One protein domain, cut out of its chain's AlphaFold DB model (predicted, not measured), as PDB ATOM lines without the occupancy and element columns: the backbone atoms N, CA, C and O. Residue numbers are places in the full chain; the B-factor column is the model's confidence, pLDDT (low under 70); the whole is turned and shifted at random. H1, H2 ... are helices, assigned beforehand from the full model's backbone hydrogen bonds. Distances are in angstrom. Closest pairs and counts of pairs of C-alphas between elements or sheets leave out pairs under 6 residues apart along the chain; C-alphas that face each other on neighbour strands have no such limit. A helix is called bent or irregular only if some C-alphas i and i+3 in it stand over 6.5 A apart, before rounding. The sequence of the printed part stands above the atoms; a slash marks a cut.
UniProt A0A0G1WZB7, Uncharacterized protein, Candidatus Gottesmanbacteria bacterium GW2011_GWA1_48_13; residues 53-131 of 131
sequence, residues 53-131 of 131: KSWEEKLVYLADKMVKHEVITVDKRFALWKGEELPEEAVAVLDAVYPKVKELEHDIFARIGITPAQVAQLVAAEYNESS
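Overview. This is residues 53 to 131 of the 131 residues of an uncharacterized protein of Candidatus Gottesmanbacteria bacterium GW2011_GWA1_48_13 (UniProt A0A0G1WZB7). Bent helix H3 has H2 folded back beside it and H1 crossing its second arm, H3b; H4 leads away to a free tip, residues 125 to 131. The printed part has 79 residues, four named helices, H1 to H4 in order, and is all helix. It is only just loose, close to compact: radius of gyration of the C-alphas 14.0 A, spans 44 by 29 by 17 A.

Arrangement. Start at H1, residues 55 to 66, which touches H2, residues 74 to 82, with residues 65 to 66 alone; the closest C-alphas, Met 66 and Val 74, are 5.8 A apart. H3, residues 88 to 112, assigned as one helix by its hydrogen bonds, is bent: C-alphas 96 and 99 are 6.8 A apart, between arms H3a, 88 to 96, and H3b, 99 to 112. H2 and H3a, a hairpin, only just touch, with 3 pairs of C-alphas within 8 A, the closest Lys 82 and Val 91, 6.9 A. H1 touches H3b at a steep tilt of 65 degrees, closest C-alphas Leu 62 and Glu 105, 6.9 A. H4, residues 116 to 129, and H3b are close but not clearly touching, closest C-alphas Phe 109 and Pro 116, 7.0 A. In H1, H2, H3a, H3b and H4 every O i to N i+4 pair is within hydrogen-bond range.

Along the chain. Find C-alpha 55, where H1 begins, at (-36.775, 38.675, -35.260); H4 runs 20.7 A to C-alpha 129 at (-28.753, 63.061, -19.280).

Size, cuts and confidence. The printed part has no cut and no long link; pLDDT is under 70 at residues 124 to 131.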
ATOM      1  N   LYS A  53     -40.697  33.156 -33.769       91.00
ATOM      2  CA  LYS A  53     -39.919  32.676 -34.923       91.00
ATOM      3  C   LYS A  53     -39.170  33.810 -35.609       91.00
ATOM      4  O   LYS A  53     -37.963  33.672 -35.846       91.00
ATOM      5  N   SER A  54     -39.865  34.905 -35.914       90.62
ATOM      6  CA  SER A  54     -39.283  36.089 -36.556       90.62
ATOM      7  C   SER A  54     -38.408  36.886 -35.585       90.62
ATOM      8  O   SER A  54     -38.424  36.658 -34.372       90.62
ATOM      9  N   TRP A  55     -37.599  37.809 -36.110       90.38
ATOM     10  CA  TRP A  55     -36.775  38.675 -35.260       90.38
ATOM     11  C   TRP A  55     -37.642  39.620 -34.433       90.38
ATOM     12  O   TRP A  55     -37.365  39.832 -33.258       90.38
ATOM     13  N   GLU A  56     -38.708  40.135 -35.025       87.06
ATOM     14  CA  GLU A  56     -39.665  41.040 -34.408       87.06
ATOM     15  C   GLU A  56     -40.368  40.364 -33.224       87.06
ATOM     16  O   GLU A  56     -40.383  40.910 -32.122       87.06
ATOM     17  N   GLU A  57     -40.865  39.137 -33.416       89.44
ATOM     18  CA  GLU A  57     -41.485  38.332 -32.355       89.44
ATOM     19  C   GLU A  57     -40.496  38.059 -31.216       89.44
ATOM     20  O   GLU A  57     -40.808  38.260 -30.043       89.44
ATOM     21  N   LYS A  58     -39.273  37.644 -31.560       92.06
ATOM     22  CA  LYS A  58     -38.205  37.341 -30.599       92.06
ATOM     23  C   LYS A  58     -37.802  38.557 -29.769       92.06
ATOM     24  O   LYS A  58     -37.644  38.443 -28.553       92.06
ATOM     25  N   LEU A  59     -37.647  39.712 -30.414       88.75
ATOM     26  CA  LEU A  59     -37.277  40.960 -29.754       88.75
ATOM     27  C   LEU A  59     -38.384  41.442 -28.818       88.75
ATOM     28  O   LEU A  59     -38.090  41.788 -27.677       88.75
ATOM     29  N   VAL A  60     -39.647  41.421 -29.258       88.50
ATOM     30  CA  VAL A  60     -40.784  41.818 -28.412       88.50
ATOM     31  C   VAL A  60     -40.938  40.870 -27.225       88.50
ATOM     32  O   VAL A  60     -41.075  41.333 -26.092       88.50
ATOM     33  N   TYR A  61     -40.844  39.560 -27.459       92.25
ATOM     34  CA  TYR A  61     -40.908  38.554 -26.402       92.25
ATOM     35  C   TYR A  61     -39.816  38.763 -25.342       92.25
ATOM     36  O   TYR A  61     -40.101  38.760 -24.141       92.25
ATOM     37  N   LEU A  62     -38.560  38.952 -25.769       91.50
ATOM     38  CA  LEU A  62     -37.446  39.146 -24.843       91.50
ATOM     39  C   LEU A  62     -37.568  40.483 -24.099       91.50
ATOM     40  O   LEU A  62     -37.387  40.519 -22.882       91.50
ATOM     41  N   ALA A  63     -37.917  41.562 -24.803       87.94
ATOM     42  CA  ALA A  63     -38.086  42.883 -24.205       87.94
ATOM     43  C   ALA A  63     -39.152  42.880 -23.097       87.94
ATOM     44  O   ALA A  63     -38.906  43.419 -22.021       87.94
ATOM     45  N   ASP A  64     -40.289  42.210 -23.302       87.19
ATOM     46  CA  ASP A  64     -41.331  42.055 -22.275       87.19
ATOM     47  C   ASP A  64     -40.802  41.373 -20.994       87.19
ATOM     48  O   ASP A  64     -41.095  41.779 -19.864       87.19
ATOM     49  N   LYS A  65     -39.938  40.362 -21.143       90.69
ATOM     50  CA  LYS A  65     -39.333  39.648 -20.004       90.69
ATOM     51  C   LYS A  65     -38.261  40.495 -19.322       90.69
ATOM     52  O   LYS A  65     -38.102  40.414 -18.105       90.69
ATOM     53  N   MET A  66     -37.572  41.347 -20.068       88.06
ATOM     54  CA  MET A  66     -36.509  42.204 -19.548       88.06
ATOM     55  C   MET A  66     -36.997  43.544 -18.990       88.06
ATOM     56  O   MET A  66     -36.220  44.226 -18.333       88.06
ATOM     57  N   VAL A  67     -38.254  43.948 -19.193       82.88
ATOM     58  CA  VAL A  67     -38.748  45.262 -18.745       82.88
ATOM     59  C   VAL A  67     -39.868  45.110 -17.717       82.88
ATOM     60  O   VAL A  67     -40.858  44.416 -17.940       82.88
ATOM     61  N   LYS A  68     -39.712  45.771 -16.562       72.88
ATOM     62  CA  LYS A  68     -40.793  45.975 -15.579       72.88
ATOM     63  C   LYS A  68     -40.976  47.472 -15.314       72.88
ATOM     64  O   LYS A  68     -41.778  48.116 -15.976       72.88
ATOM     65  N   HIS A  69     -40.192  48.020 -14.387       75.56
ATOM     66  CA  HIS A  69     -40.033  49.469 -14.172       75.56
ATOM     67  C   HIS A  69     -38.665  49.972 -14.647       75.56
ATOM     68  O   HIS A  69     -38.491  51.148 -14.933       75.56
ATOM     69  N   GLU A  70     -37.706  49.054 -14.734       78.25
ATOM     70  CA  GLU A  70     -36.353  49.238 -15.238       78.25
ATOM     71  C   GLU A  70     -36.042  48.068 -16.182       78.25
ATOM     72  O   GLU A  70     -36.768  47.061 -16.194       78.25
ATOM     73  N   VAL A  71     -34.959  48.188 -16.951       82.75
ATOM     74  CA  VAL A  71     -34.411  47.057 -17.705       82.75
ATOM     75  C   VAL A  71     -33.677  46.132 -16.737       82.75
ATOM     76  O   VAL A  71     -32.736  46.536 -16.057       82.75
ATOM     77  N   ILE A  72     -34.103  44.876 -16.683       85.81
ATOM     78  CA  ILE A  72     -33.514  43.803 -15.887       85.81
ATOM     79  C   ILE A  72     -33.124  42.623 -16.775       85.81
ATOM     80  O   ILE A  72     -33.651  42.439 -17.868       85.81
ATOM     81  N   THR A  73     -32.197  41.797 -16.294       88.12
ATOM     82  CA  THR A  73     -31.813  40.563 -16.989       88.12
ATOM     83  C   THR A  73     -32.915  39.510 -16.902       88.12
ATOM     84  O   THR A  73     -33.731  39.529 -15.971       88.12
ATOM     85  N   VAL A  74     -32.899  38.538 -17.822       90.94
ATOM     86  CA  VAL A  74     -33.788  37.368 -17.749       90.94
ATOM     87  C   VAL A  74     -33.626  36.647 -16.406       90.94
ATOM     88  O   VAL A  74     -34.622  36.305 -15.773       90.94
ATOM     89  N   ASP A  75     -32.396  36.505 -15.906       90.94
ATOM     90  CA  ASP A  75     -32.122  35.866 -14.610       90.94
ATOM     91  C   ASP A  75     -32.857  36.572 -13.464       90.94
ATOM     92  O   ASP A  75     -33.555  35.937 -12.671       90.94
ATOM     93  N   LYS A  76     -32.752  37.907 -13.407       89.88
ATOM     94  CA  LYS A  76     -33.415  38.717 -12.381       89.88
ATOM     95  C   LYS A  76     -34.935  38.643 -12.524       89.88
ATOM     96  O   LYS A  76     -35.619  38.529 -11.511       89.88
ATOM     97  N   ARG A  77     -35.480  38.656 -13.749       90.88
ATOM     98  CA  ARG A  77     -36.930  38.516 -13.971       90.88
ATOM     99  C   ARG A  77     -37.456  37.180 -13.459       90.88
ATOM    100  O   ARG A  77     -38.438  37.162 -12.723       90.88
ATOM    101  N   PHE A  78     -36.811  36.078 -13.830       91.94
ATOM    102  CA  PHE A  78     -37.256  34.746 -13.424       91.94
ATOM    103  C   PHE A  78     -37.090  34.519 -11.921       91.94
ATOM    104  O   PHE A  78     -37.948  33.885 -11.316       91.94
ATOM    105  N   ALA A  79     -36.046  35.076 -11.300       90.19
ATOM    106  CA  ALA A  79     -35.902  35.057  -9.847       90.19
ATOM    107  C   ALA A  79     -37.049  35.798  -9.138       90.19
ATOM    108  O   ALA A  79     -37.549  35.305  -8.132       90.19
ATOM    109  N   LEU A  80     -37.499  36.942  -9.676       89.69
ATOM    110  CA  LEU A  80     -38.654  37.666  -9.136       89.69
ATOM    111  C   LEU A  80     -39.937  36.836  -9.232       89.69
ATOM    112  O   LEU A  80     -40.628  36.707  -8.230       89.69
ATOM    113  N   TRP A  81     -40.221  36.229 -10.389       89.56
ATOM    114  CA  TRP A  81     -41.396  35.364 -10.546       89.56
ATOM    115  C   TRP A  81     -41.356  34.146  -9.620       89.56
ATOM    116  O   TRP A  81     -42.352  33.832  -8.988       89.56
ATOM    117  N   LYS A  82     -40.201  33.488  -9.474       87.62
ATOM    118  CA  LYS A  82     -40.039  32.351  -8.548       87.62
ATOM    119  C   LYS A  82     -40.138  32.734  -7.071       87.62
ATOM    120  O   LYS A  82     -40.359  31.861  -6.240       87.62
ATOM    121  N   GLY A  83     -39.917  34.006  -6.740       86.56
ATOM    122  CA  GLY A  83     -40.082  34.533  -5.387       86.56
ATOM    123  C   GLY A  83     -41.537  34.825  -5.014       86.56
ATOM    124  O   GLY A  83     -41.805  35.109  -3.849       86.56
ATOM    125  N   GLU A  84     -42.463  34.777  -5.975       88.56
ATOM    126  CA  GLU A  84     -43.900  34.894  -5.726       88.56
ATOM    127  C   GLU A  84     -44.477  33.547  -5.260       88.56
ATOM    128  O   GLU A  84     -43.983  32.475  -5.614       88.56
ATOM    129  N   GLU A  85     -45.538  33.590  -4.453       87.12
ATOM    130  CA  GLU A  85     -46.243  32.387  -4.007       87.12
ATOM    131  C   GLU A  85     -47.118  31.864  -5.160       87.12
ATOM    132  O   GLU A  85     -48.266  32.273  -5.342       87.12
ATOM    133  N   LEU A  86     -46.522  31.017  -6.006       87.06
ATOM    134  CA  LEU A  86     -47.130  30.509  -7.234       87.06
ATOM    135  C   LEU A  86     -47.645  29.067  -7.083       87.06
ATOM    136  O   LEU A  86     -47.036  28.262  -6.375       87.06
ATOM    137  N   PRO A  87     -48.720  28.692  -7.804       89.25
ATOM    138  CA  PRO A  87     -49.123  27.296  -7.953       89.25
ATOM    139  C   PRO A  87     -48.013  26.438  -8.581       89.25
ATOM    140  O   PRO A  87     -47.260  26.915  -9.431       89.25
ATOM    141  N   GLU A  88     -47.963  25.149  -8.235       87.06
ATOM    142  CA  GLU A  88     -46.939  24.201  -8.716       87.06
ATOM    143  C   GLU A  88     -46.847  24.143 -10.251       87.06
ATOM    144  O   GLU A  88     -45.755  24.133 -10.814       87.06
ATOM    145  N   GLU A  89     -47.987  24.198 -10.942       87.44
ATOM    146  CA  GLU A  89     -48.044  24.230 -12.407       87.44
ATOM    147  C   GLU A  89     -47.335  25.463 -12.991       87.44
ATOM    148  O   GLU A  89     -46.582  25.354 -13.960       87.44
ATOM    149  N   ALA A  90     -47.510  26.636 -12.376       85.88
ATOM    150  CA  ALA A  90     -46.862  27.863 -12.826       85.88
ATOM    151  C   ALA A  90     -45.342  27.814 -12.599       85.88
ATOM    152  O   ALA A  90     -44.575  28.281 -13.444       85.88
ATOM    153  N   VAL A  91     -44.899  27.199 -11.498       88.88
ATOM    154  CA  VAL A  91     -43.473  26.954 -11.233       88.88
ATOM    155  C   VAL A  91     -42.883  26.005 -12.280       88.88
ATOM    156  O   VAL A  91     -41.832  26.305 -12.846       88.88
ATOM    157  N   ALA A  92     -43.586  24.921 -12.619       89.81
ATOM    158  CA  ALA A  92     -43.148  23.979 -13.647       89.81
ATOM    159  C   ALA A  92     -43.012  24.645 -15.029       89.81
ATOM    160  O   ALA A  92     -42.033  24.407 -15.742       89.81
ATOM    161  N   VAL A  93     -43.948  25.530 -15.395       90.06
ATOM    162  CA  VAL A  93     -43.852  26.329 -16.627       90.06
ATOM    163  C   VAL A  93     -42.635  27.253 -16.584       90.06
ATOM    164  O   VAL A  93     -41.877  27.300 -17.552       90.06
ATOM    165  N   LEU A  94     -42.401  27.959 -15.473       91.25
ATOM    166  CA  LEU A  94     -41.233  28.832 -15.318       91.25
ATOM    167  C   LEU A  94     -39.919  28.065 -15.489       91.25
ATOM    168  O   LEU A  94     -39.029  28.530 -16.202       91.25
ATOM    169  N   ASP A  95     -39.805  26.891 -14.874       92.12
ATOM    170  CA  ASP A  95     -38.613  26.049 -14.962       92.12
ATOM    171  C   ASP A  95     -38.376  25.515 -16.378       92.12
ATOM    172  O   ASP A  95     -37.237  25.507 -16.848       92.12
ATOM    173  N   ALA A  96     -39.439  25.136 -17.092       93.69
ATOM    174  CA  ALA A  96     -39.344  24.666 -18.472       93.69
ATOM    175  C   ALA A  96     -39.003  25.793 -19.465       93.69
ATOM    176  O   ALA A  96     -38.264  25.578 -20.431       93.69
ATOM    177  N   VAL A  97     -39.538  26.997 -19.246       93.62
ATOM    178  CA  VAL A  97     -39.357  28.147 -20.146       93.62
ATOM    179  C   VAL A  97     -37.997  28.811 -19.948       93.62
ATOM    180  O   VAL A  97     -37.372  29.216 -20.928       93.62
ATOM    181  N   TYR A  98     -37.506  28.898 -18.710       94.69
ATOM    182  CA  TYR A  98     -36.258  29.582 -18.369       94.69
ATOM    183  C   TYR A  98     -35.066  29.260 -19.292       94.69
ATOM    184  O   TYR A  98     -34.524  30.199 -19.881       94.69
ATOM    185  N   PRO A  99     -34.659  27.988 -19.496       95.06
ATOM    186  CA  PRO A  99     -33.505  27.681 -20.340       95.06
ATOM    187  C   PRO A  99     -33.693  28.145 -21.791       95.06
ATOM    188  O   PRO A  99     -32.743  28.634 -22.397       95.06
ATOM    189  N   LYS A 100     -34.918  28.078 -22.327       94.62
ATOM    190  CA  LYS A 100     -35.232  28.533 -23.691       94.62
ATOM    191  C   LYS A 100     -35.123  30.048 -23.822       94.62
ATOM    192  O   LYS A 100     -34.618  30.556 -24.817       94.62
ATOM    193  N   VAL A 101     -35.589  30.794 -22.819       94.00
ATOM    194  CA  VAL A 101     -35.485  32.262 -22.830       94.00
ATOM    195  C   VAL A 101     -34.034  32.708 -22.667       94.00
ATOM    196  O   VAL A 101     -33.639  33.698 -23.273       94.00
ATOM    197  N   LYS A 102     -33.219  31.963 -21.914       94.31
ATOM    198  CA  LYS A 102     -31.774  32.212 -21.809       94.31
ATOM    199  C   LYS A 102     -31.026  31.955 -23.110       94.31
ATOM    200  O   LYS A 102     -30.134  32.729 -23.441       94.31
ATOM    201  N   GLU A 103     -31.393  30.910 -23.843       93.75
ATOM    202  CA  GLU A 103     -30.872  30.664 -25.190       93.75
ATOM    203  C   GLU A 103     -31.235  31.821 -26.131       93.75
ATOM    204  O   GLU A 103     -30.358  32.392 -26.769       93.75
ATOM    205  N   LEU A 104     -32.497  32.266 -26.113       93.06
ATOM    206  CA  LEU A 104     -32.941  33.415 -26.903       93.06
ATOM    207  C   LEU A 104     -32.212  34.720 -26.530       93.06
ATOM    208  O   LEU A 104     -31.823  35.484 -27.415       93.06
ATOM    209  N   GLU A 105     -32.028  34.986 -25.233       93.25
ATOM    210  CA  GLU A 105     -31.229  36.115 -24.741       93.25
ATOM    211  C   GLU A 105     -29.809  36.020 -25.309       93.25
ATOM    212  O   GLU A 105     -29.329  36.963 -25.935       93.25
ATOM    213  N   HIS A 106     -29.155  34.866 -25.172       90.81
ATOM    214  CA  HIS A 106     -27.813  34.657 -25.704       90.81
ATOM    215  C   HIS A 106     -27.738  34.909 -27.214       90.81
ATOM    216  O   HIS A 106     -26.876  35.670 -27.647       90.81
ATOM    217  N   ASP A 107     -28.653  34.343 -28.001       90.62
ATOM    218  CA  ASP A 107     -28.682  34.484 -29.459       90.62
ATOM    219  C   ASP A 107     -28.822  35.944 -29.903       90.62
ATOM    220  O   ASP A 107     -28.099  36.410 -30.791       90.62
ATOM    221  N   ILE A 108     -29.733  36.691 -29.270       90.25
ATOM    222  CA  ILE A 108     -29.951  38.109 -29.570       90.25
ATOM    223  C   ILE A 108     -28.699  38.915 -29.213       90.25
ATOM    224  O   ILE A 108     -28.182  39.648 -30.058       90.25
ATOM    225  N   PHE A 109     -28.181  38.756 -27.992       88.69
ATOM    226  CA  PHE A 109     -27.049  39.540 -27.492       88.69
ATOM    227  C   PHE A 109     -25.729  39.210 -28.206       88.69
ATOM    228  O   PHE A 109     -24.960  40.116 -28.536       88.69
ATOM    229  N   ALA A 110     -25.503  37.941 -28.556       89.31
ATOM    230  CA  ALA A 110     -24.369  37.522 -29.378       89.31
ATOM    231  C   ALA A 110     -24.391  38.184 -30.764       89.31
ATOM    232  O   ALA A 110     -23.338  38.511 -31.311       89.31
ATOM    233  N   ARG A 111     -25.583  38.424 -31.332       88.38
ATOM    234  CA  ARG A 111     -25.725  39.024 -32.665       88.38
ATOM    235  C   ARG A 111     -25.491  40.533 -32.688       88.38
ATOM    236  O   ARG A 111     -24.957  41.025 -33.685       88.38
ATOM    237  N   ILE A 112     -25.900  41.243 -31.636       85.31
ATOM    238  CA  ILE A 112     -25.767  42.707 -31.519       85.31
ATOM    239  C   ILE A 112     -24.426  43.147 -30.914       85.31
ATOM    240  O   ILE A 112     -24.054  44.309 -31.049       85.31
ATOM    241  N   GLY A 113     -23.682  42.234 -30.279       84.69
ATOM    242  CA  GLY A 113     -22.330  42.499 -29.775       84.69
ATOM    243  C   GLY A 113     -22.275  43.315 -28.481       84.69
ATOM    244  O   GLY A 113     -21.220  43.844 -28.136       84.69
ATOM    245  N   ILE A 114     -23.393  43.412 -27.761       84.44
ATOM    246  CA  ILE A 114     -23.478  43.999 -26.418       84.44
ATOM    247  C   ILE A 114     -24.060  42.964 -25.454       84.44
ATOM    248  O   ILE A 114     -24.560  41.927 -25.875       84.44
ATOM    249  N   THR A 115     -23.966  43.208 -24.151       82.00
ATOM    250  CA  THR A 115     -24.487  42.320 -23.100       82.00
ATOM    251  C   THR A 115     -25.781  42.877 -22.496       82.00
ATOM    252  O   THR A 115     -25.992  44.095 -22.527       82.00
ATOM    253  N   PRO A 116     -26.626  42.037 -21.864       76.81
ATOM    254  CA  PRO A 116     -27.815  42.508 -21.145       76.81
ATOM    255  C   PRO A 116     -27.504  43.597 -20.108       76.81
ATOM    256  O   PRO A 116     -28.235  44.576 -19.980       76.81
ATOM    257  N   ALA A 117     -26.379  43.456 -19.399       76.62
ATOM    258  CA  ALA A 117     -25.933  44.426 -18.404       76.62
ATOM    259  C   ALA A 117     -25.559  45.781 -19.030       76.62
ATOM    260  O   ALA A 117     -25.873  46.824 -18.463       76.62
ATOM    261  N   GLN A 118     -24.937  45.774 -20.213       79.69
ATOM    262  CA  GLN A 118     -24.619  47.003 -20.943       79.69
ATOM    263  C   GLN A 118     -25.884  47.729 -21.411       79.69
ATOM    264  O   GLN A 118     -25.930  48.951 -21.331       79.69
ATOM    265  N   VAL A 119     -26.933  47.011 -21.825       77.44
ATOM    266  CA  VAL A 119     -28.222  47.647 -22.162       77.44
ATOM    267  C   VAL A 119     -28.829  48.337 -20.945       77.44
ATOM    268  O   VAL A 119     -29.240  49.490 -21.045       77.44
ATOM    269  N   ALA A 120     -28.833  47.681 -19.781       73.69
ATOM    270  CA  ALA A 120     -29.334  48.300 -18.555       73.69
ATOM    271  C   ALA A 120     -28.559  49.584 -18.190       73.69
ATOM    272  O   ALA A 120     -29.160  50.570 -17.766       73.69
ATOM    273  N   GLN A 121     -27.239  49.599 -18.408       75.56
ATOM    274  CA  GLN A 121     -26.401  50.786 -18.201       75.56
ATOM    275  C   GLN A 121     -26.693  51.911 -19.202       75.56
ATOM    276  O   GLN A 121     -26.760  53.067 -18.794       75.56
ATOM    277  N   LEU A 122     -26.884  51.589 -20.487       74.38
ATOM    278  CA  LEU A 122     -27.201  52.574 -21.528       74.38
ATOM    279  C   LEU A 122     -28.521  53.292 -21.239       74.38
ATOM    280  O   LEU A 122     -28.569  54.517 -21.283       74.38
ATOM    281  N   VAL A 123     -29.558  52.540 -20.859       73.69
ATOM    282  CA  VAL A 123     -30.849  53.132 -20.486       73.69
ATOM    283  C   VAL A 123     -30.691  54.032 -19.259       73.69
ATOM    284  O   VAL A 123     -31.164  55.164 -19.262       73.69
ATOM    285  N   ALA A 124     -29.976  53.583 -18.223       69.94
ATOM    286  CA  ALA A 124     -29.744  54.405 -17.035       69.94
ATOM    287  C   ALA A 124     -28.973  55.708 -17.338       69.94
ATOM    288  O   ALA A 124     -29.230  56.727 -16.698       69.94
ATOM    289  N   ALA A 125     -28.046  55.695 -18.300       67.25
ATOM    290  CA  ALA A 125     -27.311  56.886 -18.721       67.25
ATOM    291  C   ALA A 125     -28.211  57.897 -19.459       67.25
ATOM    292  O   ALA A 125     -28.210  59.068 -19.090       67.25
ATOM    293  N   GLU A 126     -29.040  57.453 -20.411       67.94
ATOM    294  CA  GLU A 126     -29.977  58.334 -21.137       67.94
ATOM    295  C   GLU A 126     -30.989  59.030 -20.209       67.94
ATOM    296  O   GLU A 126     -31.277  60.218 -20.382       67.94
ATOM    297  N   TYR A 127     -31.504  58.326 -19.193       59.19
ATOM    298  CA  TYR A 127     -32.421  58.922 -18.211       59.19
ATOM    299  C   TYR A 127     -31.749  59.996 -17.341       59.19
ATOM    300  O   TYR A 127     -32.406  60.964 -16.954       59.19
ATOM    301  N   ASN A 128     -30.450  59.854 -17.056       57.72
ATOM    302  CA  ASN A 128     -29.688  60.825 -16.267       57.72
ATOM    303  C   ASN A 128     -29.251  62.052 -17.083       57.72
ATOM    304  O   ASN A 128     -29.091  63.120 -16.507       57.72
ATOM    305  N   GLU A 129     -29.065  61.921 -18.399       56.59
ATOM    306  CA  GLU A 129     -28.753  63.061 -19.280       56.59
ATOM    307  C   GLU A 129     -29.999  63.873 -19.676       56.59
ATOM    308  O   GLU A 129     -29.882  65.021 -20.100       56.59
ATOM    309  N   SER A 130     -31.193  63.294 -19.513       53.62
ATOM    310  CA  SER A 130     -32.482  63.916 -19.856       53.62
ATOM    311  C   SER A 130     -33.239  64.513 -18.654       53.62
ATOM    312  O   SER A 130     -34.381  64.948 -18.825       53.62
ATOM    313  N   SER A 131     -32.636  64.516 -17.455       47.34
ATOM    314  CA  SER A 131     -33.197  65.048 -16.196       47.34
ATOM    315  C   SER A 131     -32.443  66.288 -15.719       47.34
ATOM    316  O   SER A 131     -33.105  67.191 -15.160       47.34
TER     317      SER A 131